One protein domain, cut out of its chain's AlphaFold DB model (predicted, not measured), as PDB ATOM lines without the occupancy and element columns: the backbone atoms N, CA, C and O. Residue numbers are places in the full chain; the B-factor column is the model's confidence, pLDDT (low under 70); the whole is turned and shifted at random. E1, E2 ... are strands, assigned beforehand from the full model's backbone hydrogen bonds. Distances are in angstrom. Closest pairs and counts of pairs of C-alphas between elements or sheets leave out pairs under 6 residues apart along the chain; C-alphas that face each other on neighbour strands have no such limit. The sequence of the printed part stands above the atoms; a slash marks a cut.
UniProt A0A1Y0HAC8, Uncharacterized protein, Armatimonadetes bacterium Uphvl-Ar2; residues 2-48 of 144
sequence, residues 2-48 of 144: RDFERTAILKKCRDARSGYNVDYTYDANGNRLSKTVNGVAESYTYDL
ATOM      1  N   ARG A   2     145.659 151.334 123.662       50.56
ATOM      2  CA  ARG A   2     145.107 150.827 122.397       50.56
ATOM      3  C   ARG A   2     146.151 151.136 121.341       50.56
ATOM      4  O   ARG A   2     146.279 152.300 120.967       50.56
ATOM      5  N   ASP A   3     146.906 150.132 120.934       51.97
ATOM      6  CA  ASP A   3     147.927 150.311 119.911       51.97
ATOM      7  C   ASP A   3     147.234 150.236 118.549       51.97
ATOM      8  O   ASP A   3     146.601 149.236 118.210       51.97
ATOM      9  N   PHE A   4     147.262 151.353 117.822       51.38
ATOM     10  CA  PHE A   4     146.756 151.473 116.459       51.38
ATOM     11  C   PHE A   4     147.960 151.503 115.523       51.38
ATOM     12  O   PHE A   4     148.537 152.568 115.296       51.38
ATOM     13  N   GLU A   5     148.350 150.357 114.976       55.16
ATOM     14  CA  GLU A   5     149.362 150.347 113.921       55.16
ATOM     15  C   GLU A   5     148.734 150.845 112.612       55.16
ATOM     16  O   GLU A   5     147.687 150.369 112.171       55.16
ATOM     17  N   ARG A   6     149.333 151.893 112.034       54.62
ATOM     18  CA  ARG A   6     148.885 152.548 110.798       54.62
ATOM     19  C   ARG A   6     149.666 151.987 109.612       54.62
ATOM     20  O   ARG A   6     150.585 152.631 109.119       54.62
ATOM     21  N   THR A   7     149.283 150.818 109.126       45.69
ATOM     22  CA  THR A   7     149.587 150.394 107.754       45.69
ATOM     23  C   THR A   7     148.287 150.409 106.964       45.69
ATOM     24  O   THR A   7     147.217 150.120 107.499       45.69
ATOM     25  N   ALA A   8     148.370 150.918 105.735       44.31
ATOM     26  CA  ALA A   8     147.242 151.365 104.931       44.31
ATOM     27  C   ALA A   8     146.031 150.416 105.012       44.31
ATOM     28  O   ALA A   8     146.161 149.196 104.938       44.31
ATOM     29  N   ILE A   9     144.843 151.010 105.125       51.38
ATOM     30  CA  ILE A   9     143.526 150.361 105.044       51.38
ATOM     31  C   ILE A   9     143.156 149.366 106.169       51.38
ATOM     32  O   ILE A   9     141.991 149.022 106.262       51.38
ATOM     33  N   LEU A  10     144.055 148.962 107.079       49.72
ATOM     34  CA  LEU A  10     143.755 148.002 108.159       49.72
ATOM     35  C   LEU A  10     144.026 148.603 109.548       49.72
ATOM     36  O   LEU A  10     145.121 148.493 110.089       49.72
ATOM     37  N   LYS A  11     143.015 149.213 110.182       54.25
ATOM     38  CA  LYS A  11     143.124 149.601 111.602       54.25
ATOM     39  C   LYS A  11     142.969 148.368 112.494       54.25
ATOM     40  O   LYS A  11     141.853 148.016 112.862       54.25
ATOM     41  N   LYS A  12     144.084 147.742 112.869       52.41
ATOM     42  CA  LYS A  12     144.107 146.715 113.915       52.41
ATOM     43  C   LYS A  12     144.148 147.392 115.283       52.41
ATOM     44  O   LYS A  12     145.125 148.060 115.598       52.41
ATOM     45  N   CYS A  13     143.092 147.255 116.084       53.75
ATOM     46  CA  CYS A  13     143.128 147.613 117.502       53.75
ATOM     47  C   CYS A  13     143.125 146.335 118.340       53.75
ATOM     48  O   CYS A  13     142.191 145.542 118.252       53.75
ATOM     49  N   ARG A  14     144.186 146.147 119.130       57.56
ATOM     50  CA  ARG A  14     144.291 145.087 120.133       57.56
ATOM     51  C   ARG A  14     143.907 145.674 121.488       57.56
ATOM     52  O   ARG A  14     144.575 146.591 121.965       57.56
ATOM     53  N   ASP A  15     142.848 145.168 122.112       60.72
ATOM     54  CA  ASP A  15     142.660 145.332 123.559       60.72
ATOM     55  C   ASP A  15     143.137 144.044 124.223       60.72
ATOM     56  O   ASP A  15     142.611 142.977 123.925       60.72
ATOM     57  N   ALA A  16     144.194 144.143 125.031       57.88
ATOM     58  CA  ALA A  16     144.847 143.020 125.706       57.88
ATOM     59  C   ALA A  16     144.666 143.084 127.233       57.88
ATOM     60  O   ALA A  16     145.431 142.481 127.990       57.88
ATOM     61  N   ARG A  17     143.686 143.853 127.728       60.62
ATOM     62  CA  ARG A  17     143.377 143.896 129.162       60.62
ATOM     63  C   ARG A  17     142.790 142.547 129.600       60.62
ATOM     64  O   ARG A  17     141.618 142.279 129.384       60.62
ATOM     65  N   SER A  18     143.617 141.740 130.272       59.44
ATOM     66  CA  SER A  18     143.258 140.489 130.961       59.44
ATOM     67  C   SER A  18     142.741 139.370 130.046       59.44
ATOM     68  O   SER A  18     141.541 139.181 129.912       59.44
ATOM     69  N   GLY A  19     143.643 138.616 129.403       63.59
ATOM     70  CA  GLY A  19     143.349 137.312 128.772       63.59
ATOM     71  C   GLY A  19     142.404 137.303 127.558       63.59
ATOM     72  O   GLY A  19     142.319 136.295 126.864       63.59
ATOM     73  N   TYR A  20     141.732 138.413 127.272       65.44
ATOM     74  CA  TYR A  20     140.895 138.618 126.103       65.44
ATOM     75  C   TYR A  20     141.707 139.367 125.057       65.44
ATOM     76  O   TYR A  20     141.993 140.545 125.234       65.44
ATOM     77  N   ASN A  21     142.090 138.678 123.984       76.56
ATOM     78  CA  ASN A  21     142.662 139.325 122.809       76.56
ATOM     79  C   ASN A  21     141.536 139.554 121.813       76.56
ATOM     80  O   ASN A  21     140.945 138.591 121.313       76.56
ATOM     81  N   VAL A  22     141.246 140.820 121.528       81.19
ATOM     82  CA  VAL A  22     140.319 141.182 120.461       81.19
ATOM     83  C   VAL A  22     141.056 141.966 119.395       81.19
ATOM     84  O   VAL A  22     141.646 142.995 119.703       81.19
ATOM     85  N   ASP A  23     140.992 141.477 118.162       83.62
ATOM     86  CA  ASP A  23     141.510 142.140 116.973       83.62
ATOM     87  C   ASP A  23     140.341 142.566 116.078       83.62
ATOM     88  O   ASP A  23     139.354 141.845 115.929       83.62
ATOM     89  N   TYR A  24     140.464 143.726 115.441       85.06
ATOM     90  CA  TYR A  24     139.479 144.233 114.489       85.06
ATOM     91  C   TYR A  24     140.153 144.632 113.182       85.06
ATOM     92  O   TYR A  24     141.315 145.026 113.181       85.06
ATOM     93  N   THR A  25     139.417 144.569 112.078       87.00
ATOM     94  CA  THR A  25     139.814 145.201 110.815       87.00
ATOM     95  C   THR A  25     138.680 146.068 110.299       87.00
ATOM     96  O   THR A  25     137.511 145.818 110.602       87.00
ATOM     97  N   TYR A  26     139.024 147.099 109.534       86.88
ATOM     98  CA  TYR A  26     138.080 148.082 109.009       86.88
ATOM     99  C   TYR A  26     138.385 148.361 107.540       86.88
ATOM    100  O   TYR A  26     139.503 148.105 107.111       86.88
ATOM    101  N   ASP A  27     137.413 148.870 106.792       85.12
ATOM    102  CA  ASP A  27     137.633 149.443 105.466       85.12
ATOM    103  C   ASP A  27     138.027 150.934 105.552       85.12
ATOM    104  O   ASP A  27     138.219 151.497 106.637       85.12
ATOM    105  N   ALA A  28     138.165 151.583 104.392       83.94
ATOM    106  CA  ALA A  28     138.496 153.005 104.300       83.94
ATOM    107  C   ALA A  28     137.382 153.927 104.833       83.94
ATOM    108  O   ALA A  28     137.683 155.006 105.348       83.94
ATOM    109  N   ASN A  29     136.124 153.491 104.749       86.44
ATOM    110  CA  ASN A  29     134.943 154.200 105.241       86.44
ATOM    111  C   ASN A  29     134.780 154.052 106.766       86.44
ATOM    112  O   ASN A  29     134.008 154.778 107.391       86.44
ATOM    113  N   GLY A  30     135.548 153.154 107.390       86.19
ATOM    114  CA  GLY A  30     135.489 152.863 108.818       86.19
ATOM    115  C   GLY A  30     134.476 151.779 109.181       86.19
ATOM    116  O   GLY A  30     134.232 151.564 110.372       86.19
ATOM    117  N   ASN A  31     133.920 151.059 108.205       88.75
ATOM    118  CA  ASN A  31     133.097 149.890 108.473       88.75
ATOM    119  C   ASN A  31     133.985 148.728 108.909       88.75
ATOM    120  O   ASN A  31     135.057 148.491 108.355       88.75
ATOM    121  N   ARG A  32     133.554 147.978 109.921       91.88
ATOM    122  CA  ARG A  32     134.321 146.838 110.439       91.88
ATOM    123  C   ARG A  32     134.235 145.674 109.465       91.88
ATOM    124  O   ARG A  32     133.129 145.197 109.275       91.88
ATOM    125  N   LEU A  33     135.354 145.152 108.970       90.94
ATOM    126  CA  LEU A  33     135.417 143.975 108.091       90.94
ATOM    127  C   LEU A  33     135.599 142.659 108.859       90.94
ATOM    128  O   LEU A  33     135.081 141.620 108.451       90.94
ATOM    129  N   SER A  34     136.310 142.684 109.990       89.69
ATOM    130  CA  SER A  34     136.512 141.500 110.828       89.69
ATOM    131  C   SER A  34     136.597 141.839 112.313       89.69
ATOM    132  O   SER A  34     136.980 142.945 112.703       89.69
ATOM    133  N   LYS A  35     136.218 140.866 113.140       89.19
ATOM    134  CA  LYS A  35     136.411 140.840 114.588       89.19
ATOM    135  C   LYS A  35     136.927 139.462 114.974       89.19
ATOM    136  O   LYS A  35     136.211 138.487 114.791       89.19
ATOM    137  N   THR A  36     138.100 139.391 115.578       89.06
ATOM    138  CA  THR A  36     138.658 138.145 116.099       89.06
ATOM    139  C   THR A  36     138.742 138.230 117.608       89.06
ATOM    140  O   THR A  36     139.450 139.085 118.123       89.06
ATOM    141  N   VAL A  37     138.030 137.361 118.324       86.56
ATOM    142  CA  VAL A  37     138.085 137.264 119.790       86.56
ATOM    143  C   VAL A  37     138.715 135.930 120.149       86.56
ATOM    144  O   VAL A  37     138.170 134.888 119.799       86.56
ATOM    145  N   ASN A  38     139.852 135.948 120.845       84.81
ATOM    146  CA  ASN A  38     140.537 134.734 121.307       84.81
ATOM    147  C   ASN A  38     140.753 133.693 120.183       84.81
ATOM    148  O   ASN A  38     140.585 132.495 120.391       84.81
ATOM    149  N   GLY A  39     141.086 134.160 118.974       83.19
ATOM    150  CA  GLY A  39     141.311 133.318 117.791       83.19
ATOM    151  C   GLY A  39     140.061 132.980 116.970       83.19
ATOM    152  O   GLY A  39     140.194 132.496 115.851       83.19
ATOM    153  N   VAL A  40     138.855 133.285 117.461       86.94
ATOM    154  CA  VAL A  40     137.604 133.085 116.715       86.94
ATOM    155  C   VAL A  40     137.285 134.335 115.902       86.94
ATOM    156  O   VAL A  40     136.984 135.380 116.478       86.94
ATOM    157  N   ALA A  41     137.360 134.223 114.576       89.00
ATOM    158  CA  ALA A  41     137.100 135.319 113.647       89.00
ATOM    159  C   ALA A  41     135.636 135.354 113.177       89.00
ATOM    160  O   ALA A  41     135.072 134.350 112.750       89.00
ATOM    161  N   GLU A  42     135.055 136.547 113.188       93.50
ATOM    162  CA  GLU A  42     133.789 136.896 112.551       93.50
ATOM    163  C   GLU A  42     134.064 137.879 111.411       93.50
ATOM    164  O   GLU A  42     134.836 138.830 111.573       93.50
ATOM    165  N   SER A  43     133.427 137.664 110.261       93.25
ATOM    166  CA  SER A  43     133.496 138.550 109.098       93.25
ATOM    167  C   SER A  43     132.235 139.396 108.964       93.25
ATOM    168  O   SER A  43     131.158 139.040 109.448       93.25
ATOM    169  N   TYR A  44     132.384 140.538 108.307       94.81
ATOM    170  CA  TYR A  44     131.320 141.502 108.081       94.81
ATOM    171  C   TYR A  44     131.450 142.043 106.659       94.81
ATOM    172  O   TYR A  44     132.555 142.380 106.226       94.81
ATOM    173  N   THR A  45     130.340 142.133 105.935       95.00
ATOM    174  CA  THR A  45     130.305 142.705 104.582       95.00
ATOM    175  C   THR A  45     129.270 143.811 104.489       95.00
ATOM    176  O   THR A  45     128.331 143.859 105.287       95.00
ATOM    177  N   TYR A  46     129.448 144.705 103.518       94.56
ATOM    178  CA  TYR A  46     128.624 145.896 103.330       94.56
ATOM    179  C   TYR A  46     128.306 146.093 101.847       94.56
ATOM    180  O   TYR A  46     129.022 145.585 100.981       94.56
ATOM    181  N   ASP A  47     127.217 146.801 101.564       93.06
ATOM    182  CA  ASP A  47     126.900 147.290 100.226       93.06
ATOM    183  C   ASP A  47     127.644 148.601  99.908       93.06
ATOM    184  O   ASP A  47     128.357 149.157 100.740       93.06
ATOM    185  N   LEU A  48     127.464 149.112  98.686       89.38
ATOM    186  CA  LEU A  48     128.104 150.352  98.222       89.38
ATOM    187  C   LEU A  48     127.649 151.617  98.971       89.38
ATOM    188  O   LEU A  48     128.232 152.678  98.774       89.38
TER     189      LEU A  48
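AT A GLANCE: This is residues 2 to 48 of the 144 residues of an uncharacterized protein of Armatimonadetes bacterium Uphvl-Ar2 (UniProt A0A1Y0HAC8). One flat layer of five strands, side by side in chain order and running back and forth, with both faces bare; E3, E4 and E5 form a well-made sheet, and E1 and E2 extend it loosely beyond E3. The 47 printed residues, with no named helix, are all strand in class, only just compact and close to loose, with a radius of gyration of the C-alphas of 11.2 A and spans of 37 by 22 by 11 A.

IN THESE COORDINATES: E1, residues 3 to 7, begins at C-alpha 3 (147.927, 150.311, 119.911). E2 is residues 10 to 14, E3 22 to 26 and E4 32 to 37. E5, residues 40 to 46, 20.6 A long, ends at C-alpha 46 (128.624, 145.896, 103.330).

HOW THE PARTS SIT: E1 and E2 meet only at a point, C-alphas 4 and 13 facing each other at 5.4 A. The closest C-alphas of E2 and E3 are Arg 14 and Asp 23, 5.1 A. E3, E4 and E5, in that order, form a meander, each strand the antiparallel neighbour of the one before. In hairpin E3 and E4, N 23 and O 36 are within hydrogen-bond range at 2.8 A; in hairpin E4 and E5, N 42 and O 35 at 2.8 A. E1 and E3 are apart.

THE WHOLE: The C-alphas farthest apart, Ser 18 and Leu 48, are 37.4 A apart. The printed part has no cut and no long link. Residues 2 to 20 have pLDDT under 70.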